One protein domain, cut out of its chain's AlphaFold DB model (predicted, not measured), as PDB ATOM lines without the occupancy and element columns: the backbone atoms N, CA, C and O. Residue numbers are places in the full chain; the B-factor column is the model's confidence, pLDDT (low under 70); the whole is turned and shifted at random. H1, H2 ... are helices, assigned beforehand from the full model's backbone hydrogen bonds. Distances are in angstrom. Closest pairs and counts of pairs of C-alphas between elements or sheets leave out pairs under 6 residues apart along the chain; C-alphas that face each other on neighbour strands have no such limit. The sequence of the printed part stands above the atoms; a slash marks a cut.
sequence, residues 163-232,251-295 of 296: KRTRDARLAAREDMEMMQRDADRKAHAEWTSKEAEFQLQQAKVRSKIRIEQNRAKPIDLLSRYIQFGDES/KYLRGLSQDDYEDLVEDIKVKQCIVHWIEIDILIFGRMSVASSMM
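What this domain is: This is residues 163 to 232 and 251 to 295 of the 296 residues of the protein "Cactin_mid domain-containing protein" of Ancylostoma caninum (UniProt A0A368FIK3). Two long helices, H1 and H3, cross as a lopsided X, and short H2 packs on both near the end of H1 and the beginning of H3. Residues 163 to 188 of H1 stick out as a free arm; without the stretches that stand free, the body of 71 residues spans 44 by 24 by 16 A. The 115 printed residues, all helix in class with H1, H2, H3 in order, are extended: radius of gyration of the C-alphas 22.8 A, spans 78 by 33 by 22 A.

Where its parts are: Find C-alpha 163 at (235.510, 385.558, 299.809); from there H1, residues 163 to 212, runs 73.2 A. Next come H2, residues 218 to 231, and H3, residues 258 to 293, which runs 52.3 A to C-alpha 293 at (229.890, 361.902, 328.992).

How they stand to each other: H1 touches H3 with residues 193 to 200 alone, at a steep tilt of 43 degrees, opposite ways; the closest C-alphas, of Ser 193 and Ile 278, are 6.8 A apart. At Ser 207 and Asp 220, the closest C-alphas at 5.3 A, H1 touches H2, about perpendicular at 83 degrees. H2 touches H3 at a steep tilt of 43 degrees, the same way; the closest C-alphas, of Ile 219 and Leu 264, are 6.4 A apart. In H1, H2 and H3 every O i to N i+4 pair is within hydrogen-bond range.

The domain as a whole: Residues 233 to 250 are not printed; C-alphas 232 and 251 are 22.3 A apart across this cut. Look for pLDDT under 70 at residues 229 to 232, 277, 279 and 281 to 295.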
ATOM      1  N   LYS A 163     236.559 386.571 299.956       94.31
ATOM      2  CA  LYS A 163     235.510 385.558 299.809       94.31
ATOM      3  C   LYS A 163     235.616 384.509 300.914       94.31
ATOM      4  O   LYS A 163     234.633 384.291 301.609       94.31
ATOM      5  N   ARG A 164     236.803 383.940 301.146       93.31
ATOM      6  CA  ARG A 164     237.016 382.955 302.220       93.31
ATOM      7  C   ARG A 164     236.649 383.511 303.592       93.31
ATOM      8  O   ARG A 164     236.002 382.818 304.363       93.31
ATOM      9  N   THR A 165     237.006 384.760 303.883       94.75
ATOM     10  CA  THR A 165     236.645 385.408 305.153       94.75
ATOM     11  C   THR A 165     235.132 385.582 305.300       94.75
ATOM     12  O   THR A 165     234.596 385.378 306.388       94.75
ATOM     13  N   ARG A 166     234.419 385.939 304.222       94.44
ATOM     14  CA  ARG A 166     232.947 386.009 304.234       94.44
ATOM     15  C   ARG A 166     232.324 384.635 304.451       94.44
ATOM     16  O   ARG A 166     231.470 384.514 305.320       94.44
ATOM     17  N   ASP A 167     232.778 383.634 303.705       93.81
ATOM     18  CA  ASP A 167     232.266 382.267 303.786       93.81
ATOM     19  C   ASP A 167     232.510 381.686 305.192       93.81
ATOM     20  O   ASP A 167     231.591 381.146 305.798       93.81
ATOM     21  N   ALA A 168     233.695 381.905 305.772       94.50
ATOM     22  CA  ALA A 168     234.012 381.495 307.142       94.50
ATOM     23  C   ALA A 168     233.135 382.198 308.191       94.50
ATOM     24  O   ALA A 168     232.692 381.569 309.147       94.50
ATOM     25  N   ARG A 169     232.845 383.495 308.015       93.94
ATOM     26  CA  ARG A 169     231.937 384.232 308.908       93.94
ATOM     27  C   ARG A 169     230.500 383.718 308.812       93.94
ATOM     28  O   ARG A 169     229.810 383.683 309.826       93.94
ATOM     29  N   LEU A 170     230.035 383.388 307.608       95.38
ATOM     30  CA  LEU A 170     228.697 382.837 307.400       95.38
ATOM     31  C   LEU A 170     228.580 381.440 308.005       95.38
ATOM     32  O   LEU A 170     227.642 381.216 308.759       95.38
ATOM     33  N   ALA A 171     229.569 380.574 307.776       95.56
ATOM     34  CA  ALA A 171     229.631 379.250 308.387       95.56
ATOM     35  C   ALA A 171     229.637 379.337 309.922       95.56
ATOM     36  O   ALA A 171     228.809 378.719 310.574       95.56
ATOM     37  N   ALA A 172     230.470 380.206 310.508       94.00
ATOM     38  CA  ALA A 172     230.490 380.399 311.960       94.00
ATOM     39  C   ALA A 172     229.148 380.908 312.518       94.00
ATOM     40  O   ALA A 172     228.775 380.579 313.640       94.00
ATOM     41  N   ARG A 173     228.408 381.725 311.755       94.62
ATOM     42  CA  ARG A 173     227.068 382.173 312.153       94.62
ATOM     43  C   ARG A 173     226.055 381.030 312.088       94.62
ATOM     44  O   ARG A 173     225.255 380.905 313.005       94.62
ATOM     45  N   GLU A 174     226.093 380.237 311.024       94.44
ATOM     46  CA  GLU A 174     225.219 379.077 310.837       94.44
ATOM     47  C   GLU A 174     225.455 378.020 311.923       94.44
ATOM     48  O   GLU A 174     224.491 377.551 312.520       94.44
ATOM     49  N   ASP A 175     226.715 377.739 312.266       93.31
ATOM     50  CA  ASP A 175     227.080 376.822 313.352       93.31
ATOM     51  C   ASP A 175     226.538 377.306 314.708       93.31
ATOM     52  O   ASP A 175     225.963 376.531 315.473       93.31
ATOM     53  N   MET A 176     226.665 378.606 315.003       92.62
ATOM     54  CA  MET A 176     226.100 379.205 316.221       92.62
ATOM     55  C   MET A 176     224.570 379.119 316.249       92.62
ATOM     56  O   MET A 176     223.984 378.838 317.292       92.62
ATOM     57  N   GLU A 177     223.914 379.339 315.111       94.44
ATOM     58  CA  GLU A 177     222.458 379.257 314.989       94.44
ATOM     59  C   GLU A 177     221.956 377.809 315.105       94.44
ATOM     60  O   GLU A 177     220.907 377.559 315.696       94.44
ATOM     61  N   MET A 178     222.712 376.839 314.585       92.88
ATOM     62  CA  MET A 178     222.433 375.415 314.754       92.88
ATOM     63  C   MET A 178     222.558 375.006 316.223       92.88
ATOM     64  O   MET A 178     221.630 374.406 316.764       92.88
ATOM     65  N   MET A 179     223.641 375.414 316.894       93.38
ATOM     66  CA  MET A 179     223.813 375.184 318.332       93.38
ATOM     67  C   MET A 179     222.681 375.807 319.153       93.38
ATOM     68  O   MET A 179     222.187 375.167 320.079       93.38
ATOM     69  N   GLN A 180     222.231 377.017 318.805       94.56
ATOM     70  CA  GLN A 180     221.100 377.655 319.478       94.56
ATOM     71  C   GLN A 180     219.803 376.866 319.276       94.56
ATOM     72  O   GLN A 180     219.126 376.561 320.251       94.56
ATOM     73  N   ARG A 181     219.489 376.459 318.039       94.25
ATOM     74  CA  ARG A 181     218.305 375.630 317.764       94.25
ATOM     75  C   ARG A 181     218.319 374.321 318.539       94.25
ATOM     76  O   ARG A 181     217.274 373.882 319.010       94.25
ATOM     77  N   ASP A 182     219.478 373.684 318.650       92.06
ATOM     78  CA  ASP A 182     219.605 372.431 319.386       92.06
ATOM     79  C   ASP A 182     219.510 372.641 320.900       92.06
ATOM     80  O   ASP A 182     218.913 371.811 321.586       92.06
ATOM     81  N   ALA A 183     220.029 373.756 321.423       95.00
ATOM     82  CA  ALA A 183     219.828 374.155 322.813       95.00
ATOM     83  C   ALA A 183     218.344 374.423 323.113       95.00
ATOM     84  O   ALA A 183     217.818 373.882 324.085       95.00
ATOM     85  N   ASP A 184     217.650 375.162 322.245       93.56
ATOM     86  CA  ASP A 184     216.217 375.440 322.380       93.56
ATOM     87  C   ASP A 184     215.406 374.138 322.335       93.56
ATOM     88  O   ASP A 184     214.532 373.918 323.171       93.56
ATOM     89  N   ARG A 185     215.733 373.213 321.419       90.81
ATOM     90  CA  ARG A 185     215.078 371.896 321.340       90.81
ATOM     91  C   ARG A 185     215.227 371.094 322.630       90.81
ATOM     92  O   ARG A 185     214.257 370.485 323.075       90.81
ATOM     93  N   LYS A 186     216.425 371.092 323.222       90.31
ATOM     94  CA  LYS A 186     216.692 370.416 324.500       90.31
ATOM     95  C   LYS A 186     215.915 371.065 325.643       90.31
ATOM     96  O   LYS A 186     215.242 370.356 326.379       90.31
ATOM     97  N   ALA A 187     215.934 372.395 325.737       92.81
ATOM     98  CA  ALA A 187     215.182 373.127 326.753       92.81
ATOM     99  C   ALA A 187     213.668 372.872 326.642       92.81
ATOM    100  O   ALA A 187     213.004 372.643 327.652       92.81
ATOM    101  N   HIS A 188     213.129 372.848 325.419       91.31
ATOM    102  CA  HIS A 188     211.732 372.496 325.176       91.31
ATOM    103  C   HIS A 188     211.414 371.059 325.594       91.31
ATOM    104  O   HIS A 188     210.394 370.854 326.244       91.31
ATOM    105  N   ALA A 189     212.277 370.090 325.278       88.56
ATOM    106  CA  ALA A 189     212.080 368.696 325.672       88.56
ATOM    107  C   ALA A 189     212.096 368.509 327.203       88.56
ATOM    108  O   ALA A 189     211.226 367.850 327.770       88.56
ATOM    109  N   GLU A 190     213.046 369.145 327.895       88.19
ATOM    110  CA  GLU A 190     213.097 369.131 329.361       88.19
ATOM    111  C   GLU A 190     211.855 369.777 329.982       88.19
ATOM    112  O   GLU A 190     211.325 369.285 330.980       88.19
ATOM    113  N   TRP A 191     211.378 370.880 329.396       91.88
ATOM    114  CA  TRP A 191     210.155 371.537 329.841       91.88
ATOM    115  C   TRP A 191     208.929 370.637 329.645       91.88
ATOM    116  O   TRP A 191     208.142 370.496 330.578       91.88
ATOM    117  N   THR A 192     208.795 369.965 328.496       88.38
ATOM    118  CA  THR A 192     207.675 369.041 328.248       88.38
ATOM    119  C   THR A 192     207.677 367.845 329.194       88.38
ATOM    120  O   THR A 192     206.609 367.452 329.656       88.38
ATOM    121  N   SER A 193     208.852 367.304 329.540       87.00
ATOM    122  CA  SER A 193     208.960 366.206 330.514       87.00
ATOM    123  C   SER A 193     208.495 366.651 331.900       87.00
ATOM    124  O   SER A 193     207.642 366.009 332.508       87.00
ATOM    125  N   LYS A 194     208.991 367.800 332.382       89.75
ATOM    126  CA  LYS A 194     208.591 368.361 333.683       89.75
ATOM    127  C   LYS A 194     207.099 368.692 333.734       89.75
ATOM    128  O   LYS A 194     206.461 368.486 334.761       89.75
ATOM    129  N   GLU A 195     206.541 369.190 332.635       90.81
ATOM    130  CA  GLU A 195     205.109 369.466 332.520       90.81
ATOM    131  C   GLU A 195     204.281 368.170 332.580       90.81
ATOM    132  O   GLU A 195     203.293 368.107 333.310       90.81
ATOM    133  N   ALA A 196     204.708 367.102 331.896       86.81
ATOM    134  CA  ALA A 196     204.054 365.795 331.976       86.81
ATOM    135  C   ALA A 196     204.103 365.206 333.401       86.81
ATOM    136  O   ALA A 196     203.092 364.716 333.910       86.81
ATOM    137  N   GLU A 197     205.250 365.305 334.079       87.12
ATOM    138  CA  GLU A 197     205.405 364.904 335.483       87.12
ATOM    139  C   GLU A 197     204.484 365.704 336.411       87.12
ATOM    140  O   GLU A 197     203.800 365.133 337.266       87.12
ATOM    141  N   PHE A 198     204.418 367.023 336.222       91.69
ATOM    142  CA  PHE A 198     203.542 367.894 336.997       91.69
ATOM    143  C   PHE A 198     202.067 367.539 336.786       91.69
ATOM    144  O   PHE A 198     201.318 367.417 337.757       91.69
ATOM    145  N   GLN A 199     201.641 367.302 335.543       87.38
ATOM    146  CA  GLN A 199     200.276 366.868 335.236       87.38
ATOM    147  C   GLN A 199     199.946 365.525 335.888       87.38
ATOM    148  O   GLN A 199     198.855 365.363 336.443       87.38
ATOM    149  N   LEU A 200     200.892 364.582 335.895       86.25
ATOM    150  CA  LEU A 200     200.732 363.305 336.582       86.25
ATOM    151  C   LEU A 200     200.575 363.500 338.098       86.25
ATOM    152  O   LEU A 200     199.665 362.925 338.700       86.25
ATOM    153  N   GLN A 201     201.411 364.332 338.723       88.19
ATOM    154  CA  GLN A 201     201.305 364.659 340.149       88.19
ATOM    155  C   GLN A 201     199.974 365.345 340.479       88.19
ATOM    156  O   GLN A 201     199.292 364.949 341.425       88.19
ATOM    157  N   GLN A 202     199.551 366.316 339.668       89.75
ATOM    158  CA  GLN A 202     198.249 366.969 339.805       89.75
ATOM    159  C   GLN A 202     197.103 365.967 339.668       89.75
ATOM    160  O   GLN A 202     196.165 366.002 340.463       89.75
ATOM    161  N   ALA A 203     197.163 365.045 338.705       87.94
ATOM    162  CA  ALA A 203     196.156 364.003 338.542       87.94
ATOM    163  C   ALA A 203     196.074 363.089 339.777       87.94
ATOM    164  O   ALA A 203     194.964 362.788 340.222       87.94
ATOM    165  N   LYS A 204     197.218 362.713 340.372       85.94
ATOM    166  CA  LYS A 204     197.287 361.941 341.627       85.94
ATOM    167  C   LYS A 204     196.658 362.698 342.801       85.94
ATOM    168  O   LYS A 204     195.754 362.174 343.447       85.94
ATOM    169  N   VAL A 205     197.067 363.947 343.035       89.88
ATOM    170  CA  VAL A 205     196.524 364.787 344.120       89.88
ATOM    171  C   VAL A 205     195.024 365.016 343.935       89.88
ATOM    172  O   VAL A 205     194.244 364.853 344.871       89.88
ATOM    173  N   ARG A 206     194.590 365.337 342.711       89.88
ATOM    174  CA  ARG A 206     193.168 365.524 342.406       89.88
ATOM    175  C   ARG A 206     192.376 364.251 342.654       89.88
ATOM    176  O   ARG A 206     191.276 364.385 343.174       89.88
ATOM    177  N   SER A 207     192.901 363.082 342.274       88.06
ATOM    178  CA  SER A 207     192.290 361.766 342.517       88.06
ATOM    179  C   SER A 207     192.079 361.538 344.016       88.06
ATOM    180  O   SER A 207     190.939 361.336 344.435       88.06
ATOM    181  N   LYS A 208     193.129 361.730 344.830       87.06
ATOM    182  CA  LYS A 208     193.067 361.608 346.297       87.06
ATOM    183  C   LYS A 208     191.942 362.457 346.901       87.06
ATOM    184  O   LYS A 208     191.068 361.927 347.580       87.06
ATOM    185  N   ILE A 209     191.866 363.736 346.526       89.25
ATOM    186  CA  ILE A 209     190.820 364.649 347.015       89.25
ATOM    187  C   ILE A 209     189.406 364.199 346.590       89.25
ATOM    188  O   ILE A 209     188.449 364.408 347.333       89.25
ATOM    189  N   ARG A 210     189.210 363.609 345.395       90.12
ATOM    190  CA  ARG A 210     187.858 363.147 344.989       90.12
ATOM    191  C   ARG A 210     187.405 361.946 345.803       90.12
ATOM    192  O   ARG A 210     186.207 361.833 346.054       90.12
ATOM    193  N   ILE A 211     188.346 361.077 346.168       86.44
ATOM    194  CA  ILE A 211     188.086 359.900 346.993       86.44
ATOM    195  C   ILE A 211     187.681 360.339 348.400       86.44
ATOM    196  O   ILE A 211     186.613 359.946 348.855       86.44
ATOM    197  N   GLU A 212     188.437 361.251 349.015       88.38
ATOM    198  CA  GLU A 212     188.101 361.836 350.324       88.38
ATOM    199  C   GLU A 212     186.717 362.516 350.327       88.38
ATOM    200  O   GLU A 212     185.974 362.456 351.303       88.38
ATOM    201  N   GLN A 213     186.333 363.145 349.212       91.19
ATOM    202  CA  GLN A 213     185.046 363.835 349.065       91.19
ATOM    203  C   GLN A 213     183.892 362.932 348.581       91.19
ATOM    204  O   GLN A 213     182.844 363.458 348.206       91.19
ATOM    205  N   ASN A 214     184.058 361.600 348.555       86.12
ATOM    206  CA  ASN A 214     183.054 360.622 348.092       86.12
ATOM    207  C   ASN A 214     182.498 360.879 346.675       86.12
ATOM    208  O   ASN A 214     181.388 360.472 346.337       86.12
ATOM    209  N   ARG A 215     183.277 361.546 345.817       88.19
ATOM    210  CA  ARG A 215     182.947 361.838 344.408       88.19
ATOM    211  C   ARG A 215     183.992 361.250 343.461       88.19
ATOM    212  O   ARG A 215     184.385 361.879 342.474       88.19
ATOM    213  N   ALA A 216     184.520 360.087 343.831       85.25
ATOM    214  CA  ALA A 216     185.566 359.408 343.086       85.25
ATOM    215  C   ALA A 216     185.047 358.962 341.719       85.25
ATOM    216  O   ALA A 216     183.951 358.415 341.610       85.25
ATOM    217  N   LYS A 217     185.853 359.166 340.673       87.06
ATOM    218  CA  LYS A 217     185.597 358.511 339.391       87.06
ATOM    219  C   LYS A 217     186.074 357.054 339.456       87.06
ATOM    220  O   LYS A 217     187.014 356.774 340.202       87.06
ATOM    221  N   PRO A 218     185.534 356.145 338.624       86.31
ATOM    222  CA  PRO A 218     186.033 354.774 338.533       86.31
ATOM    223  C   PRO A 218     187.555 354.717 338.347       86.31
ATOM    224  O   PRO A 218     188.233 354.019 339.088       86.31
ATOM    225  N   ILE A 219     188.127 355.548 337.466       86.62
ATOM    226  CA  ILE A 219     189.583 355.614 337.248       86.62
ATOM    227  C   ILE A 219     190.383 355.938 338.519       86.62
ATOM    228  O   ILE A 219     191.500 355.453 338.693       86.62
ATOM    229  N   ASP A 220     189.830 356.772 339.400       87.62
ATOM    230  CA  ASP A 220     190.481 357.194 340.637       87.62
ATOM    231  C   ASP A 220     190.530 356.007 341.614       87.62
ATOM    232  O   ASP A 220     191.586 355.708 342.173       87.62
ATOM    233  N   LEU A 221     189.425 355.261 341.719       85.62
ATOM    234  CA  LEU A 221     189.332 354.035 342.515       85.62
ATOM    235  C   LEU A 221     190.277 352.958 341.980       85.62
ATOM    236  O   LEU A 221     191.109 352.468 342.736       85.62
ATOM    237  N   LEU A 222     190.243 352.660 340.673       84.69
ATOM    238  CA  LEU A 222     191.175 351.710 340.050       84.69
ATOM    239  C   LEU A 222     192.642 352.113 340.279       84.69
ATOM    240  O   LEU A 222     193.480 351.256 340.553       84.69
ATOM    241  N   SER A 223     192.963 353.412 340.226       82.19
ATOM    242  CA  SER A 223     194.327 353.885 340.494       82.19
ATOM    243  C   SER A 223     194.785 353.645 341.938       82.19
ATOM    244  O   SER A 223     195.973 353.406 342.150       82.19
ATOM    245  N   ARG A 224     193.858 353.650 342.909       79.50
ATOM    246  CA  ARG A 224     194.118 353.298 344.317       79.50
ATOM    247  C   ARG A 224     194.386 351.796 344.480       79.50
ATOM    248  O   ARG A 224     195.309 351.447 345.204       79.50
ATOM    249  N   TYR A 225     193.674 350.921 343.755       80.00
ATOM    250  CA  TYR A 225     193.966 349.473 343.747       80.00
ATOM    251  C   TYR A 225     195.362 349.158 343.215       80.00
ATOM    252  O   TYR A 225     196.049 348.309 343.773       80.00
ATOM    253  N   ILE A 226     195.782 349.836 342.142       79.38
ATOM    254  CA  ILE A 226     197.117 349.631 341.564       79.38
ATOM    255  C   ILE A 226     198.198 350.093 342.545       79.38
ATOM    256  O   ILE A 226     199.156 349.361 342.753       79.38
ATOM    257  N   GLN A 227     198.024 351.256 343.184       75.19
ATOM    258  CA  GLN A 227     198.964 351.758 344.199       75.19
ATOM    259  C   GLN A 227     199.097 350.786 345.374       75.19
ATOM    260  O   GLN A 227     200.208 350.403 345.715       75.19
ATOM    261  N   PHE A 228     197.975 350.300 345.907       72.69
ATOM    262  CA  PHE A 228     197.980 349.320 346.993       72.69
ATOM    263  C   PHE A 228     198.627 347.980 346.584       72.69
ATOM    264  O   PHE A 228     199.304 347.333 347.382       72.69
ATOM    265  N   GLY A 229     198.438 347.556 345.328       67.81
ATOM    266  CA  GLY A 229     199.086 346.367 344.771       67.81
ATOM    267  C   GLY A 229     200.608 346.505 344.663       67.81
ATOM    268  O   GLY A 229     201.319 345.582 345.053       67.81
ATOM    269  N   ASP A 230     201.102 347.656 344.198       64.38
ATOM    270  CA  ASP A 230     202.537 347.948 344.033       64.38
ATOM    271  C   ASP A 230     203.264 348.081 345.386       64.38
ATOM    272  O   ASP A 230     204.369 347.561 345.567       64.38
ATOM    273  N   GLU A 231     202.613 348.708 346.373       58.41
ATOM    274  CA  GLU A 231     203.124 348.896 347.740       58.41
ATOM    275  C   GLU A 231     203.351 347.569 348.488       58.41
ATOM    276  O   GLU A 231     204.216 347.483 349.360       58.41
ATOM    277  N   SER A 232     202.629 346.503 348.120       52.78
ATOM    278  CA  SER A 232     202.841 345.161 348.685       52.78
ATOM    279  C   SER A 232     204.121 344.469 348.181       52.78
ATOM    280  O   SER A 232     204.622 343.547 348.830       52.78
ATOM    281  N   LYS A 251     182.973 345.769 340.703       82.88
ATOM    282  CA  LYS A 251     181.839 346.504 341.275       82.88
ATOM    283  C   LYS A 251     181.806 347.961 340.823       82.88
ATOM    284  O   LYS A 251     180.715 348.473 340.614       82.88
ATOM    285  N   TYR A 252     182.960 348.593 340.605       79.12
ATOM    286  CA  TYR A 252     183.035 349.984 340.136       79.12
ATOM    287  C   TYR A 252     182.735 350.144 338.649       79.12
ATOM    288  O   TYR A 252     182.465 351.250 338.191       79.12
ATOM    289  N   LEU A 253     182.783 349.042 337.902       82.00
ATOM    290  CA  LEU A 253     182.382 349.002 336.502       82.00
ATOM    291  C   LEU A 253     180.867 348.752 336.394       82.00
ATOM    292  O   LEU A 253     180.180 349.337 335.556       82.00
ATOM    293  N   ARG A 254     180.296 347.925 337.280       81.81
ATOM    294  CA  ARG A 254     178.858 347.611 337.287       81.81
ATOM    295  C   ARG A 254     178.007 348.882 337.490       81.81
ATOM    296  O   ARG A 254     177.961 349.425 338.585       81.81
ATOM    297  N   GLY A 255     177.286 349.305 336.444       79.44
ATOM    298  CA  GLY A 255     176.332 350.427 336.489       79.44
ATOM    299  C   GLY A 255     176.777 351.727 335.807       79.44
ATOM    300  O   GLY A 255     176.017 352.690 335.845       79.44
ATOM    301  N   LEU A 256     177.957 351.767 335.178       84.12
ATOM    302  CA  LEU A 256     178.389 352.901 334.348       84.12
ATOM    303  C   LEU A 256     177.611 352.968 333.022       84.12
ATOM    304  O   LEU A 256     177.246 351.931 332.458       84.12
ATOM    305  N   SER A 257     177.375 354.186 332.523       88.31
ATOM    306  CA  SER A 257     176.833 354.406 331.176       88.31
ATOM    307  C   SER A 257     177.863 354.012 330.113       88.31
ATOM    308  O   SER A 257     179.061 353.994 330.391       88.31
ATOM    309  N   GLN A 258     177.419 353.730 328.885       88.44
ATOM    310  CA  GLN A 258     178.325 353.450 327.765       88.44
ATOM    311  C   GLN A 258     179.347 354.584 327.564       88.44
ATOM    312  O   GLN A 258     180.532 354.303 327.410       88.44
ATOM    313  N   ASP A 259     178.905 355.838 327.661       87.62
ATOM    314  CA  ASP A 259     179.772 357.013 327.519       87.62
ATOM    315  C   ASP A 259     180.859 357.055 328.613       87.62
ATOM    316  O   ASP A 259     182.034 357.261 328.326       87.62
ATOM    317  N   ASP A 260     180.500 356.750 329.866       86.88
ATOM    318  CA  ASP A 260     181.454 356.720 330.985       86.88
ATOM    319  C   ASP A 260     182.489 355.590 330.840       86.88
ATOM    320  O   ASP A 260     183.617 355.694 331.327       86.88
ATOM    321  N   TYR A 261     182.108 354.484 330.191       87.00
ATOM    322  CA  TYR A 261     183.020 353.389 329.870       87.00
ATOM    323  C   TYR A 261     184.025 353.779 328.784       87.00
ATOM    324  O   TYR A 261     185.200 353.426 328.894       87.00
ATOM    325  N   GLU A 262     183.574 354.483 327.748       87.88
ATOM    326  CA  GLU A 262     184.439 354.984 326.676       87.88
ATOM    327  C   GLU A 262     185.445 356.005 327.234       87.88
ATOM    328  O   GLU A 262     186.655 355.828 327.046       87.88
ATOM    329  N   ASP A 263     184.977 356.953 328.052       86.31
ATOM    330  CA  ASP A 263     185.815 357.914 328.781       86.31
ATOM    331  C   ASP A 263     186.848 357.217 329.676       86.31
ATOM    332  O   ASP A 263     188.029 357.570 329.686       86.31
ATOM    333  N   LEU A 264     186.434 356.187 330.423       87.31
ATOM    334  CA  LEU A 264     187.335 355.427 331.291       87.31
ATOM    335  C   LEU A 264     188.442 354.729 330.489       87.31
ATOM    336  O   LEU A 264     189.598 354.707 330.915       87.31
ATOM    337  N   VAL A 265     188.110 354.155 329.331       87.69
ATOM    338  CA  VAL A 265     189.088 353.506 328.449       87.69
ATOM    339  C   VAL A 265     190.081 354.526 327.891       87.69
ATOM    340  O   VAL A 265     191.277 354.227 327.810       87.69
ATOM    341  N   GLU A 266     189.625 355.721 327.518       87.44
ATOM    342  CA  GLU A 266     190.507 356.806 327.083       87.44
ATOM    343  C   GLU A 266     191.404 357.309 328.217       87.44
ATOM    344  O   GLU A 266     192.619 357.399 328.029       87.44
ATOM    345  N   ASP A 267     190.861 357.521 329.416       84.81
ATOM    346  CA  ASP A 267     191.617 357.920 330.607       84.81
ATOM    347  C   ASP A 267     192.726 356.909 330.947       84.81
ATOM    348  O   ASP A 267     193.851 357.294 331.285       84.81
ATOM    349  N   ILE A 268     192.443 355.604 330.835       84.69
ATOM    350  CA  ILE A 268     193.438 354.540 331.041       84.69
ATOM    351  C   ILE A 268     194.541 354.630 329.985       84.69
ATOM    352  O   ILE A 268     195.722 354.592 330.339       84.69
ATOM    353  N   LYS A 269     194.180 354.786 328.705       84.56
ATOM    354  CA  LYS A 269     195.154 354.918 327.611       84.56
ATOM    355  C   LYS A 269     196.036 356.143 327.801       84.56
ATOM    356  O   LYS A 269     197.250 356.028 327.702       84.56
ATOM    357  N   VAL A 270     195.453 357.297 328.119       82.25
ATOM    358  CA  VAL A 270     196.193 358.546 328.331       82.25
ATOM    359  C   VAL A 270     197.168 358.400 329.495       82.25
ATOM    360  O   VAL A 270     198.341 358.740 329.351       82.25
ATOM    361  N   LYS A 271     196.735 357.832 330.627       77.50
ATOM    362  CA  LYS A 271     197.616 357.614 331.784       77.50
ATOM    363  C   LYS A 271     198.736 356.616 331.486       77.50
ATOM    364  O   LYS A 271     199.878 356.887 331.845       77.50
ATOM    365  N   GLN A 272     198.442 355.509 330.804       77.62
ATOM    366  CA  GLN A 272     199.459 354.543 330.373       77.62
ATOM    367  C   GLN A 272     200.446 355.163 329.385       77.62
ATOM    368  O   GLN A 272     201.649 354.965 329.521       77.62
ATOM    369  N   CYS A 273     199.956 355.952 328.427       74.69
ATOM    370  CA  CYS A 273     200.806 356.691 327.510       74.69
ATOM    371  C   CYS A 273     201.717 357.645 328.281       74.69
ATOM    372  O   CYS A 273     202.919 357.567 328.090       74.69
ATOM    373  N   ILE A 274     201.196 358.496 329.169       73.56
ATOM    374  CA  ILE A 274     202.014 359.453 329.937       73.56
ATOM    375  C   ILE A 274     203.117 358.731 330.722       73.56
ATOM    376  O   ILE A 274     204.268 359.150 330.664       73.56
ATOM    377  N   VAL A 275     202.796 357.624 331.397       70.69
ATOM    378  CA  VAL A 275     203.790 356.822 332.132       70.69
ATOM    379  C   VAL A 275     204.841 356.232 331.187       70.69
ATOM    380  O   VAL A 275     206.035 356.374 331.433       70.69
ATOM    381  N   HIS A 276     204.416 355.650 330.065       74.12
ATOM    382  CA  HIS A 276     205.324 355.078 329.072       74.12
ATOM    383  C   HIS A 276     206.207 356.149 328.401       74.12
ATOM    384  O   HIS A 276     207.383 355.897 328.137       74.12
ATOM    385  N   TRP A 277     205.670 357.343 328.131       67.19
ATOM    386  CA  TRP A 277     206.414 358.482 327.587       67.19
ATOM    387  C   TRP A 277     207.474 358.965 328.580       67.19
ATOM    388  O   TRP A 277     208.625 359.114 328.190       67.19
ATOM    389  N   ILE A 278     207.127 359.089 329.865       70.44
ATOM    390  CA  ILE A 278     208.083 359.438 330.926       70.44
ATOM    391  C   ILE A 278     209.197 358.380 331.030       70.44
ATOM    392  O   ILE A 278     210.373 358.731 331.083       70.44
ATOM    393  N   GLU A 279     208.871 357.084 330.998       68.75
ATOM    394  CA  GLU A 279     209.875 356.006 331.037       68.75
ATOM    395  C   GLU A 279     210.787 355.986 329.801       68.75
ATOM    396  O   GLU A 279     212.003 355.807 329.930       68.75
ATOM    397  N   ILE A 280     210.222 356.189 328.605       71.38
ATOM    398  CA  ILE A 280     210.990 356.306 327.360       71.38
ATOM    399  C   ILE A 280     211.920 357.515 327.432       71.38
ATOM    400  O   ILE A 280     213.099 357.379 327.108       71.38
ATOM    401  N   ASP A 281     211.424 358.674 327.859       64.62
ATOM    402  CA  ASP A 281     212.216 359.898 327.926       64.62
ATOM    403  C   ASP A 281     213.351 359.753 328.949       64.62
ATOM    404  O   ASP A 281     214.499 360.067 328.633       64.62
ATOM    405  N   ILE A 282     213.103 359.148 330.115       66.38
ATOM    406  CA  ILE A 282     214.151 358.817 331.098       66.38
ATOM    407  C   ILE A 282     215.196 357.859 330.500       66.38
ATOM    408  O   ILE A 282     216.399 358.066 330.672       66.38
ATOM    409  N   LEU A 283     214.774 356.822 329.767       64.56
ATOM    410  CA  LEU A 283     215.681 355.850 329.144       64.56
ATOM    411  C   LEU A 283     216.495 356.448 327.989       64.56
ATOM    412  O   LEU A 283     217.681 356.135 327.852       64.56
ATOM    413  N   ILE A 284     215.885 357.292 327.157       67.38
ATOM    414  CA  ILE A 284     216.532 357.931 326.008       67.38
ATOM    415  C   ILE A 284     217.482 359.028 326.489       67.38
ATOM    416  O   ILE A 284     218.667 358.988 326.151       67.38
ATOM    417  N   PHE A 285     217.020 359.961 327.322       60.47
ATOM    418  CA  PHE A 285     217.859 361.050 327.826       60.47
ATOM    419  C   PHE A 285     218.917 360.556 328.817       60.47
ATOM    420  O   PHE A 285     220.061 361.013 328.755       60.47
ATOM    421  N   GLY A 286     218.609 359.555 329.648       58.47
ATOM    422  CA  GLY A 286     219.589 358.897 330.514       58.47
ATOM    423  C   GLY A 286     220.719 358.237 329.718       58.47
ATOM    424  O   GLY A 286     221.896 358.437 330.020       58.47
ATOM    425  N   ARG A 287     220.399 357.521 328.630       57.53
ATOM    426  CA  ARG A 287     221.414 356.919 327.743       57.53
ATOM    427  C   ARG A 287     222.177 357.954 326.917       57.53
ATOM    428  O   ARG A 287     223.380 357.790 326.728       57.53
ATOM    429  N   MET A 288     221.524 359.022 326.458       54.97
ATOM    430  CA  MET A 288     222.179 360.110 325.719       54.97
ATOM    431  C   MET A 288     223.127 360.928 326.607       54.97
ATOM    432  O   MET A 288     224.208 361.297 326.152       54.97
ATOM    433  N   SER A 289     222.782 361.155 327.878       50.31
ATOM    434  CA  SER A 289     223.657 361.829 328.846       50.31
ATOM    435  C   SER A 289     224.905 360.997 329.167       50.31
ATOM    436  O   SER A 289     226.012 361.532 329.208       50.31
ATOM    437  N   VAL A 290     224.760 359.675 329.330       54.00
ATOM    438  CA  VAL A 290     225.899 358.763 329.557       54.00
ATOM    439  C   VAL A 290     226.775 358.640 328.304       54.00
ATOM    440  O   VAL A 290     227.999 358.685 328.406       54.00
ATOM    441  N   ALA A 291     226.175 358.573 327.110       53.47
ATOM    442  CA  ALA A 291     226.914 358.543 325.847       53.47
ATOM    443  C   ALA A 291     227.685 359.849 325.581       53.47
ATOM    444  O   ALA A 291     228.827 359.804 325.130       53.47
ATOM    445  N   SER A 292     227.106 361.008 325.917       49.97
ATOM    446  CA  SER A 292     227.780 362.303 325.773       49.97
ATOM    447  C   SER A 292     228.903 362.509 326.799       49.97
ATOM    448  O   SER A 292     229.857 363.224 326.506       49.97
ATOM    449  N   SER A 293     228.825 361.874 327.976       50.22
ATOM    450  CA  SER A 293     229.890 361.902 328.992       50.22
ATOM    451  C   SER A 293     231.048 360.944 328.691       50.22
ATOM    452  O   SER A 293     232.132 361.146 329.226       50.22
ATOM    453  N   MET A 294     230.841 359.909 327.869       52.62
ATOM    454  CA  MET A 294     231.893 358.965 327.453       52.62
ATOM    455  C   MET A 294     232.667 359.411 326.201       52.62
ATOM    456  O   MET A 294     233.647 358.768 325.830       52.62
ATOM    457  N   MET A 295     232.230 360.485 325.538       49.22
ATOM    458  CA  MET A 295     232.875 361.040 324.340       49.22
ATOM    459  C   MET A 295     233.739 362.287 324.614       49.22
ATOM    460  O   MET A 295     234.307 362.823 323.664       49.22
TER     461      MET A 295